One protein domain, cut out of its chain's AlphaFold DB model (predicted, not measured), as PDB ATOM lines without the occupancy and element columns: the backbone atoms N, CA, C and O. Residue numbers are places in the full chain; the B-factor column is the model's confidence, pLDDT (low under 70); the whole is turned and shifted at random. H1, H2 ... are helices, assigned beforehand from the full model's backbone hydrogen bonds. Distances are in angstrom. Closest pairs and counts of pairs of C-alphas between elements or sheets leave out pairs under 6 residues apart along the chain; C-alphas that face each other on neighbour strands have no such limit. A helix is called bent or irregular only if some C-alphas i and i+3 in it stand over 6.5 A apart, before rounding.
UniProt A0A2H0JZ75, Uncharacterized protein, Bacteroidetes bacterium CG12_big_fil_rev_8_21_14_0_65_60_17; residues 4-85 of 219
ATOM      1  N   PRO A   4     262.055 257.548 165.287       77.94
ATOM      2  CA  PRO A   4     260.954 258.511 165.240       77.94
ATOM      3  C   PRO A   4     261.429 259.959 165.072       77.94
ATOM      4  O   PRO A   4     260.827 260.714 164.313       77.94
ATOM      5  N   LEU A   5     262.536 260.341 165.720       80.50
ATOM      6  CA  LEU A   5     263.098 261.688 165.607       80.50
ATOM      7  C   LEU A   5     263.624 261.959 164.193       80.50
ATOM      8  O   LEU A   5     263.357 263.019 163.629       80.50
ATOM      9  N   GLY A   6     264.325 260.990 163.598       82.81
ATOM     10  CA  GLY A   6     264.795 261.089 162.216       82.81
ATOM     11  C   GLY A   6     263.644 261.261 161.220       82.81
ATOM     12  O   GLY A   6     263.680 262.161 160.382       82.81
ATOM     13  N   ILE A   7     262.588 260.450 161.356       84.25
ATOM     14  CA  ILE A   7     261.381 260.550 160.520       84.25
ATOM     15  C   ILE A   7     260.696 261.910 160.717       84.25
ATOM     16  O   ILE A   7     260.298 262.533 159.734       84.25
ATOM     17  N   ALA A   8     260.590 262.400 161.957       85.69
ATOM     18  CA  ALA A   8     259.936 263.673 162.261       85.69
ATOM     19  C   ALA A   8     260.654 264.858 161.605       85.69
ATOM     20  O   ALA A   8     260.003 265.707 160.995       85.69
ATOM     21  N   ILE A   9     261.989 264.891 161.673       87.12
ATOM     22  CA  ILE A   9     262.797 265.933 161.027       87.12
ATOM     23  C   ILE A   9     262.552 265.930 159.513       87.12
ATOM     24  O   ILE A   9     262.253 266.978 158.943       87.12
ATOM     25  N   ILE A  10     262.616 264.763 158.863       87.62
ATOM     26  CA  ILE A  10     262.410 264.645 157.411       87.62
ATOM     27  C   ILE A  10     260.990 265.078 157.019       87.62
ATOM     28  O   ILE A  10     260.813 265.840 156.066       87.62
ATOM     29  N   LEU A  11     259.980 264.650 157.780       89.25
ATOM     30  CA  LEU A  11     258.583 265.002 157.537       89.25
ATOM     31  C   LEU A  11     258.365 266.516 157.600       89.25
ATOM     32  O   LEU A  11     257.725 267.079 156.706       89.25
ATOM     33  N   VAL A  12     258.907 267.169 158.634       91.06
ATOM     34  CA  VAL A  12     258.818 268.624 158.818       91.06
ATOM     35  C   VAL A  12     259.535 269.351 157.689       91.06
ATOM     36  O   VAL A  12     258.976 270.294 157.133       91.06
ATOM     37  N   LEU A  13     260.730 268.901 157.298       91.12
ATOM     38  CA  LEU A  13     261.469 269.503 156.188       91.12
ATOM     39  C   LEU A  13     260.668 269.440 154.884       91.12
ATOM     40  O   LEU A  13     260.469 270.479 154.261       91.12
ATOM     41  N   PHE A  14     260.124 268.278 154.509       93.06
ATOM     42  CA  PHE A  14     259.299 268.163 153.301       93.06
ATOM     43  C   PHE A  14     258.027 269.009 153.363       93.06
ATOM     44  O   PHE A  14     257.667 269.650 152.373       93.06
ATOM     45  N   PHE A  15     257.374 269.079 154.525       92.62
ATOM     46  CA  PHE A  15     256.196 269.923 154.706       92.62
ATOM     47  C   PHE A  15     256.527 271.415 154.542       92.62
ATOM     48  O   PHE A  15     255.839 272.132 153.810       92.62
ATOM     49  N   LEU A  16     257.616 271.885 155.162       92.38
ATOM     50  CA  LEU A  16     258.089 273.265 155.036       92.38
ATOM     51  C   LEU A  16     258.527 273.590 153.603       92.38
ATOM     52  O   LEU A  16     258.214 274.674 153.112       92.38
ATOM     53  N   THR A  17     259.181 272.659 152.901       91.31
ATOM     54  CA  THR A  17     259.513 272.813 151.476       91.31
ATOM     55  C   THR A  17     258.251 272.951 150.624       91.31
ATOM     56  O   THR A  17     258.192 273.836 149.772       91.31
ATOM     57  N   GLY A  18     257.211 272.152 150.878       91.12
ATOM     58  CA  GLY A  18     255.916 272.298 150.209       91.12
ATOM     59  C   GLY A  18     255.287 273.679 150.441       91.12
ATOM     60  O   GLY A  18     254.852 274.334 149.490       91.12
ATOM     61  N   LEU A  19     255.297 274.170 151.687       90.81
ATOM     62  CA  LEU A  19     254.800 275.511 152.030       90.81
ATOM     63  C   LEU A  19     255.616 276.631 151.375       90.81
ATOM     64  O   LEU A  19     255.044 277.638 150.945       90.81
ATOM     65  N   TYR A  20     256.933 276.457 151.282       90.06
ATOM     66  CA  TYR A  20     257.832 277.384 150.600       90.06
ATOM     67  C   TYR A  20     257.554 277.435 149.091       90.06
ATOM     68  O   TYR A  20     257.424 278.515 148.520       90.06
ATOM     69  N   LEU A  21     257.354 276.284 148.441       88.00
ATOM     70  CA  LEU A  21     257.067 276.216 147.003       88.00
ATOM     71  C   LEU A  21     255.704 276.814 146.619       88.00
ATOM     72  O   LEU A  21     255.577 277.388 145.536       88.00
ATOM     73  N   ILE A  22     254.710 276.736 147.511       88.44
ATOM     74  CA  ILE A  22     253.407 277.414 147.361       88.44
ATOM     75  C   ILE A  22     253.509 278.924 147.676       88.44
ATOM     76  O   ILE A  22     252.583 279.683 147.405       88.44
ATOM     77  N   GLY A  23     254.636 279.393 148.221       82.12
ATOM     78  CA  GLY A  23     254.850 280.799 148.576       82.12
ATOM     79  C   GLY A  23     254.191 281.220 149.894       82.12
ATOM     80  O   GLY A  23     254.110 282.413 150.183       82.12
ATOM     81  N   LYS A  24     253.721 280.263 150.710       82.69
ATOM     82  CA  LYS A  24     253.218 280.521 152.074       82.69
ATOM     83  C   LYS A  24     254.355 280.791 153.058       82.69
ATOM     84  O   LYS A  24     254.164 281.542 154.010       82.69
ATOM     85  N   LEU A  25     255.515 280.184 152.818       83.31
ATOM     86  CA  LEU A  25     256.755 280.426 153.547       83.31
ATOM     87  C   LEU A  25     257.744 281.125 152.609       83.31
ATOM     88  O   LEU A  25     257.862 280.745 151.448       83.31
ATOM     89  N   ARG A  26     258.432 282.158 153.095       78.31
ATOM     90  CA  ARG A  26     259.410 282.937 152.322       78.31
ATOM     91  C   ARG A  26     260.560 283.370 153.214       78.31
ATOM     92  O   ARG A  26     260.354 283.601 154.407       78.31
ATOM     93  N   LEU A  27     261.745 283.511 152.637       81.00
ATOM     94  CA  LEU A  27     262.881 284.108 153.332       81.00
ATOM     95  C   LEU A  27     262.800 285.635 153.225       81.00
ATOM     96  O   LEU A  27     262.284 286.173 152.249       81.00
ATOM     97  N   SER A  28     263.327 286.350 154.220       77.00
ATOM     98  CA  SER A  28     263.221 287.817 154.304       77.00
ATOM     99  C   SER A  28     263.835 288.576 153.120       77.00
ATOM    100  O   SER A  28     263.542 289.754 152.945       77.00
ATOM    101  N   HIS A  29     264.677 287.921 152.317       76.69
ATOM    102  CA  HIS A  29     265.399 288.523 151.193       76.69
ATOM    103  C   HIS A  29     264.752 288.250 149.822       76.69
ATOM    104  O   HIS A  29     265.322 288.634 148.804       76.69
ATOM    105  N   GLU A  30     263.589 287.591 149.765       75.56
ATOM    106  CA  GLU A  30     262.941 287.218 148.501       75.56
ATOM    107  C   GLU A  30     261.744 288.123 148.153       75.56
ATOM    108  O   GLU A  30     260.945 288.466 149.035       75.56
ATOM    109  N   PRO A  31     261.570 288.489 146.866       74.06
ATOM    110  CA  PRO A  31     260.396 289.230 146.417       74.06
ATOM    111  C   PRO A  31     259.110 288.393 146.581       74.06
ATOM    112  O   PRO A  31     259.157 287.160 146.536       74.06
ATOM    113  N   PRO A  32     257.942 289.034 146.782       74.06
ATOM    114  CA  PRO A  32     256.675 288.324 146.930       74.06
ATOM    115  C   PRO A  32     256.326 287.520 145.669       74.06
ATOM    116  O   PRO A  32     256.516 287.981 144.546       74.06
ATOM    117  N   VAL A  33     255.792 286.312 145.860       71.94
ATOM    118  CA  VAL A  33     255.360 285.440 144.760       71.94
ATOM    119  C   VAL A  33     253.982 285.898 144.275       71.94
ATOM    120  O   VAL A  33     252.990 285.690 144.967       71.94
ATOM    121  N   GLU A  34     253.915 286.514 143.094       71.94
ATOM    122  CA  GLU A  34     252.652 286.976 142.490       71.94
ATOM    123  C   GLU A  34     251.795 285.839 141.917       71.94
ATOM    124  O   GLU A  34     250.569 285.915 141.938       71.94
ATOM    125  N   SER A  35     252.412 284.766 141.409       76.56
ATOM    126  CA  SER A  35     251.689 283.597 140.895       76.56
ATOM    127  C   SER A  35     252.508 282.310 141.003       76.56
ATOM    128  O   SER A  35     253.741 282.315 140.990       76.56
ATOM    129  N   ILE A  36     251.809 281.181 141.137       83.38
ATOM    130  CA  ILE A  36     252.419 279.854 141.250       83.38
ATOM    131  C   ILE A  36     252.372 279.192 139.873       83.38
ATOM    132  O   ILE A  36     251.303 278.840 139.379       83.38
ATOM    133  N   GLY A  37     253.536 279.010 139.248       86.06
ATOM    134  CA  GLY A  37     253.642 278.255 137.999       86.06
ATOM    135  C   GLY A  37     253.370 276.759 138.200       86.06
ATOM    136  O   GLY A  37     253.652 276.205 139.265       86.06
ATOM    137  N   ALA A  38     252.888 276.080 137.155       87.62
ATOM    138  CA  ALA A  38     252.532 274.657 137.205       87.62
ATOM    139  C   ALA A  38     253.677 273.755 137.712       87.62
ATOM    140  O   ALA A  38     253.439 272.855 138.511       87.62
ATOM    141  N   GLY A  39     254.929 274.033 137.328       87.75
ATOM    142  CA  GLY A  39     256.092 273.272 137.806       87.75
ATOM    143  C   GLY A  39     256.320 273.385 139.319       87.75
ATOM    144  O   GLY A  39     256.578 272.379 139.978       87.75
ATOM    145  N   ARG A  40     256.152 274.587 139.892       87.38
ATOM    146  CA  ARG A  40     256.224 274.801 141.348       87.38
ATOM    147  C   ARG A  40     255.105 274.065 142.074       87.38
ATOM    148  O   ARG A  40     255.357 273.478 143.122       87.38
ATOM    149  N   LEU A  41     253.900 274.070 141.503       89.31
ATOM    150  CA  LEU A  41     252.757 273.367 142.073       89.31
ATOM    151  C   LEU A  41     252.990 271.852 142.102       89.31
ATOM    152  O   LEU A  41     252.840 271.244 143.154       89.31
ATOM    153  N   VAL A  42     253.432 271.259 140.988       92.81
ATOM    154  CA  VAL A  42     253.734 269.819 140.906       92.81
ATOM    155  C   VAL A  42     254.822 269.424 141.906       92.81
ATOM    156  O   VAL A  42     254.661 268.442 142.631       92.81
ATOM    157  N   ALA A  43     255.902 270.208 141.996       92.00
ATOM    158  CA  ALA A  43     256.962 269.964 142.971       92.00
ATOM    159  C   ALA A  43     256.441 270.055 144.416       92.00
ATOM    160  O   ALA A  43     256.710 269.165 145.219       92.00
ATOM    161  N   ALA A  44     255.643 271.080 144.742       92.12
ATOM    162  CA  ALA A  44     255.040 271.223 146.066       92.12
ATOM    163  C   ALA A  44     254.149 270.025 146.415       92.12
ATOM    164  O   ALA A  44     254.275 269.461 147.500       92.12
ATOM    165  N   THR A  45     253.289 269.600 145.484       92.38
ATOM    166  CA  THR A  45     252.427 268.427 145.657       92.38
ATOM    167  C   THR A  45     253.247 267.169 145.936       92.38
ATOM    168  O   THR A  45     252.903 266.433 146.854       92.38
ATOM    169  N   ALA A  46     254.352 266.944 145.218       93.19
ATOM    170  CA  ALA A  46     255.228 265.798 145.464       93.19
ATOM    171  C   ALA A  46     255.810 265.799 146.892       93.19
ATOM    172  O   ALA A  46     255.770 264.771 147.568       93.19
ATOM    173  N   PHE A  47     256.276 266.952 147.386       93.94
ATOM    174  CA  PHE A  47     256.781 267.081 148.759       93.94
ATOM    175  C   PHE A  47     255.693 266.859 149.819       93.94
ATOM    176  O   PHE A  47     255.950 266.195 150.825       93.94
ATOM    177  N   PHE A  48     254.465 267.339 149.596       93.00
ATOM    178  CA  PHE A  48     253.349 267.062 150.506       93.00
ATOM    179  C   PHE A  48     252.945 265.588 150.507       93.00
ATOM    180  O   PHE A  48     252.723 265.026 151.577       93.00
ATOM    181  N   VAL A  49     252.889 264.947 149.337       92.00
ATOM    182  CA  VAL A  49     252.612 263.506 149.231       92.00
ATOM    183  C   VAL A  49     253.672 262.705 149.983       92.00
ATOM    184  O   VAL A  49     253.318 261.811 150.744       92.00
ATOM    185  N   LEU A  50     254.953 263.055 149.843       89.00
ATOM    186  CA  LEU A  50     256.041 262.388 150.557       89.00
ATOM    187  C   LEU A  50     255.962 262.606 152.078       89.00
ATOM    188  O   LEU A  50     256.134 261.661 152.843       89.00
ATOM    189  N   SER A  51     255.630 263.825 152.519       89.94
ATOM    190  CA  SER A  51     255.397 264.148 153.934       89.94
ATOM    191  C   SER A  51     254.250 263.312 154.527       89.94
ATOM    192  O   SER A  51     254.421 262.671 155.564       89.94
ATOM    193  N   LEU A  52     253.111 263.226 153.826       88.44
ATOM    194  CA  LEU A  52     251.967 262.400 154.233       88.44
ATOM    195  C   LEU A  52     252.286 260.899 154.192       88.44
ATOM    196  O   LEU A  52     251.851 260.163 155.074       88.44
ATOM    197  N   TYR A  53     253.071 260.445 153.212       86.12
ATOM    198  CA  TYR A  53     253.495 259.048 153.096       86.12
ATOM    199  C   TYR A  53     254.387 258.606 154.260       86.12
ATOM    200  O   TYR A  53     254.292 257.464 154.696       86.12
ATOM    201  N   MET A  54     255.238 259.493 154.785       84.31
ATOM    202  CA  MET A  54     256.120 259.186 155.918       84.31
ATOM    203  C   MET A  54     255.424 259.276 157.283       84.31
ATOM    204  O   MET A  54     255.954 258.761 158.269       84.31
ATOM    205  N   PHE A  55     254.238 259.887 157.357       84.81
ATOM    206  CA  PHE A  55     253.498 260.073 158.609       84.81
ATOM    207  C   PHE A  55     253.211 258.759 159.367       84.81
ATOM    208  O   PHE A  55     253.487 258.717 160.567       84.81
ATOM    209  N   PRO A  56     252.767 257.651 158.726       80.12
ATOM    210  CA  PRO A  56     252.600 256.358 159.397       80.12
ATOM    211  C   PRO A  56     253.884 255.817 160.044       80.12
ATOM    212  O   PRO A  56     253.811 255.073 161.020       80.12
ATOM    213  N   GLY A  57     255.062 256.212 159.549       75.38
ATOM    214  CA  GLY A  57     256.349 255.816 160.122       75.38
ATOM    215  C   GLY A  57     256.595 256.389 161.519       75.38
ATOM    216  O   GLY A  57     257.228 255.727 162.338       75.38
ATOM    217  N   LEU A  58     256.029 257.562 161.840       77.56
ATOM    218  CA  LEU A  58     256.034 258.111 163.209       77.56
ATOM    219  C   LEU A  58     255.210 257.262 164.183       77.56
ATOM    220  O   LEU A  58     255.420 257.316 165.396       77.56
ATOM    221  N   LEU A  59     254.273 256.483 163.640       75.69
ATOM    222  CA  LEU A  59     253.386 255.596 164.383       75.69
ATOM    223  C   LEU A  59     253.967 254.179 164.515       75.69
ATOM    224  O   LEU A  59     253.317 253.314 165.086       75.69
ATOM    225  N   GLY A  60     255.169 253.934 163.979       67.31
ATOM    226  CA  GLY A  60     255.843 252.631 164.003       67.31
ATOM    227  C   GLY A  60     255.593 251.751 162.771       67.31
ATOM    228  O   GLY A  60     256.235 250.710 162.628       67.31
ATOM    229  N   SER A  61     254.728 252.175 161.842       73.19
ATOM    230  CA  SER A  61     254.427 251.414 160.623       73.19
ATOM    231  C   SER A  61     255.655 251.310 159.694       73.19
ATOM    232  O   SER A  61     256.448 252.257 159.623       73.19
ATOM    233  N   PRO A  62     255.862 250.184 158.982       68.00
ATOM    234  CA  PRO A  62     256.917 250.074 157.977       68.00
ATOM    235  C   PRO A  62     256.657 250.976 156.768       68.00
ATOM    236  O   PRO A  62     255.587 250.939 156.167       68.00
ATOM    237  N   LEU A  63     257.666 251.757 156.372       69.50
ATOM    238  CA  LEU A  63     257.624 252.648 155.205       69.50
ATOM    239  C   LEU A  63     258.160 251.965 153.934       69.50
ATOM    240  O   LEU A  63     258.611 252.629 152.996       69.50
ATOM    241  N   ASN A  64     258.091 250.630 153.888       75.44
ATOM    242  CA  ASN A  64     258.515 249.786 152.769       75.44
ATOM    243  C   ASN A  64     259.912 250.178 152.253       75.44
ATOM    244  O   ASN A  64     260.882 250.134 153.000       75.44
ATOM    245  N   ALA A  65     260.027 250.599 150.990       69.94
ATOM    246  CA  ALA A  65     261.299 250.943 150.354       69.94
ATOM    247  C   ALA A  65     262.079 252.056 151.082       69.94
ATOM    248  O   ALA A  65     263.304 252.104 150.979       69.94
ATOM    249  N   LEU A  66     261.398 252.932 151.830       71.31
ATOM    250  CA  LEU A  66     262.056 253.995 152.592       71.31
ATOM    251  C   LEU A  66     262.645 253.505 153.921       71.31
ATOM    252  O   LEU A  66     263.526 254.179 154.452       71.31
ATOM    253  N   ASP A  67     262.243 252.333 154.435       71.69
ATOM    254  CA  ASP A  67     262.815 251.775 155.672       71.69
ATOM    255  C   ASP A  67     264.327 251.554 155.542       71.69
ATOM    256  O   ASP A  67     265.039 251.697 156.532       71.69
ATOM    257  N   ALA A  68     264.821 251.312 154.321       69.94
ATOM    258  CA  ALA A  68     266.242 251.126 154.052       69.94
ATOM    259  C   ALA A  68     267.096 252.395 154.214       69.94
ATOM    260  O   ALA A  68     268.310 252.301 154.395       69.94
ATOM    261  N   TYR A  69     266.471 253.570 154.146       73.56
ATOM    262  CA  TYR A  69     267.132 254.874 154.253       73.56
ATOM    263  C   TYR A  69     266.925 255.534 155.619       73.56
ATOM    264  O   TYR A  69     267.462 256.610 155.876       73.56
ATOM    265  N   LEU A  70     266.124 254.914 156.485       70.81
ATOM    266  CA  LEU A  70     265.805 255.426 157.808       70.81
ATOM    267  C   LEU A  70     266.648 254.723 158.877       70.81
ATOM    268  O   LEU A  70     267.044 253.575 158.673       70.81
ATOM    269  N   PRO A  71     266.892 255.376 160.031       66.62
ATOM    270  CA  PRO A  71     267.589 254.740 161.146       66.62
ATOM    271  C   PRO A  71     266.952 253.384 161.511       66.62
ATOM    272  O   PRO A  71     265.721 253.251 161.406       66.62
ATOM    273  N   PRO A  72     267.750 252.382 161.923       63.84
ATOM    274  CA  PRO A  72     267.236 251.060 162.268       63.84
ATOM    275  C   PRO A  72     266.283 251.137 163.463       63.84
ATOM    276  O   PRO A  72     266.403 252.030 164.300       63.84
ATOM    277  N   ARG A  73     265.321 250.208 163.526       66.31
ATOM    278  CA  ARG A  73     264.429 250.079 164.685       66.31
ATOM    279  C   ARG A  73     265.252 249.570 165.863       66.31
ATOM    280  O   ARG A  73     265.812 248.485 165.769       66.31
ATOM    281  N   GLN A  74     265.312 250.329 166.948       59.75
ATOM    282  CA  GLN A  74     265.928 249.885 168.198       59.75
ATOM    283  C   GLN A  74     264.849 249.441 169.193       59.75
ATOM    284  O   GLN A  74     263.724 249.942 169.152       59.75
ATOM    285  N   ALA A  75     265.197 248.556 170.132       49.53
ATOM    286  CA  ALA A  75     264.292 248.017 171.159       49.53
ATOM    287  C   ALA A  75     263.703 249.067 172.144       49.53
ATOM    288  O   ALA A  75     263.003 248.709 173.083       49.53
ATOM    289  N   GLY A  76     263.947 250.365 171.925       50.75
ATOM    290  CA  GLY A  76     263.367 251.485 172.676       50.75
ATOM    291  C   GLY A  76     262.656 252.539 171.815       50.75
ATOM    292  O   GLY A  76     262.252 253.575 172.349       50.75
ATOM    293  N   ASP A  77     262.498 252.318 170.503       53.75
ATOM    294  CA  ASP A  77     261.782 253.238 169.606       53.75
ATOM    295  C   ASP A  77     260.264 253.173 169.861       53.75
ATOM    296  O   ASP A  77     259.491 252.563 169.123       53.75
ATOM    297  N   THR A  78     259.819 253.819 170.936       55.78
ATOM    298  CA  THR A  78     258.398 254.012 171.227       55.78
ATOM    299  C   THR A  78     257.804 255.023 170.242       55.78
ATOM    300  O   THR A  78     258.308 256.133 170.071       55.78
ATOM    301  N   GLY A  79     256.734 254.627 169.544       59.66
ATOM    302  CA  GLY A  79     256.040 255.498 168.593       59.66
ATOM    303  C   GLY A  79     255.510 256.774 169.258       59.66
ATOM    304  O   GLY A  79     255.224 256.796 170.457       59.66
ATOM    305  N   LEU A  80     255.320 257.835 168.467       55.47
ATOM    306  CA  LEU A  80     254.860 259.150 168.939       55.47
ATOM    307  C   LEU A  80     253.569 259.074 169.787       55.47
ATOM    308  O   LEU A  80     253.392 259.848 170.724       55.47
ATOM    309  N   PHE A  81     252.692 258.105 169.507       52.34
ATOM    310  CA  PHE A  81     251.465 257.854 170.272       52.34
ATOM    311  C   PHE A  81     251.695 257.299 171.684       52.34
ATOM    312  O   PHE A  81     250.966 257.682 172.600       52.34
ATOM    313  N   ASN A  82     252.733 256.481 171.893       53.41
ATOM    314  CA  ASN A  82     253.130 256.043 173.235       53.41
ATOM    315  C   ASN A  82     253.721 257.208 174.040       53.41
ATOM    316  O   ASN A  82     253.454 257.321 175.232       53.41
ATOM    317  N   MET A  83     254.444 258.123 173.384       54.28
ATOM    318  CA  MET A  83     254.971 259.336 174.023       54.28
ATOM    319  C   MET A  83     253.864 260.335 174.411       54.28
ATOM    320  O   MET A  83     254.011 261.076 175.379       54.28
ATOM    321  N   LEU A  84     252.747 260.342 173.675       56.34
ATOM    322  CA  LEU A  84     251.578 261.206 173.902       56.34
ATOM    323  C   LEU A  84     250.452 260.529 174.712       56.34
ATOM    324  O   LEU A  84     249.379 261.112 174.864       56.34
ATOM    325  N   GLY A  85     250.672 259.316 175.235       49.44
ATOM    326  CA  GLY A  85     249.726 258.620 176.117       49.44
ATOM    327  C   GLY A  85     248.418 258.158 175.457       49.44
ATOM    328  O   GLY A  85     247.465 257.839 176.166       49.44
TER     329      GLY A  85
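This is residues 4 to 85 of the 219 residues of an uncharacterized protein of Bacteroidetes bacterium CG12_big_fil_rev_8_21_14_0_65_60_17 (UniProt A0A2H0JZ75). A long helical hairpin makes the length of this elongated domain: H1 and H2 lie side by side and run opposite ways, joined at one end by a wide loop, residues 22 to 37, of which residues 26 to 31 stick out free. Beyond the other end of the hairpin come two short helices, H3 near H2 and the small H4 close to Pro 4 of H1 and Leu 58 of H2. The printed part has 82 residues with four named helices, H1, H2, H3 and H4 in that order, and no named strand; the class is all helix, with 49 residues in the helices. The whole is loose, with a radius of gyration of the C-alphas of 15.7 A, and spans 49 by 25 by 19 A.

H1, residues 4 to 21, and H2, residues 38 to 58, form a helical hairpin. They touch, with 32 pairs of C-alphas within 8 A; the closest C-alphas, those of Gly 18 and Ala 44, are 4.4 A apart. Their lines stand at a shallow tilt of 18 degrees, and they run opposite ways. H3, residues 64 to 69, and H2 are near each other, with 6 pairs of C-alphas within 10 A. H1 and H3 are apart. H4, residues 80 to 83, is close to H2 but not clearly touching; their closest C-alphas, those of Leu 58 and Leu 80, are 5.9 A apart. H4 is also close to H1 but not clearly touching, with the closest C-alphas, those of Pro 4 and Leu 80, 7.2 A apart. H3 and H4 are apart. In H1 every O i to N i+4 pair is within hydrogen-bond range, in H2 14 of 17; in H3 0 of 2 are, beside 2 of 3 O i to N i+3 pairs, and H4 is too short for an O i to N i+4 pair.

H1 begins at C-alpha 4, (260.954, 258.511, 165.240), and measures 25.7 A from first to last C-alpha. H2 begins at C-alpha 38, (252.532, 274.657, 137.205), and measures 31.0 A; it is irregular, but only just, with C-alphas 53 and 56 6.9 A apart. H3 measures 10.1 A and is neither bent nor irregular, but only just: C-alphas 65 and 68 are 6.2 A apart. H4 measures 5.1 A and ends at C-alpha 83, (254.971, 259.336, 174.023).

The two C-alphas farthest apart, those of Glu 34 and Ala 75, are 49.8 A apart. The printed part has no cut. The link from H1 to H2, 16 residues, is long; that from H2 to H3 is tight, and that from H3 to H4 is short. The mean pLDDT of the printed part is 78.1, and 20 residues are under 70, among them residues 71 to 85.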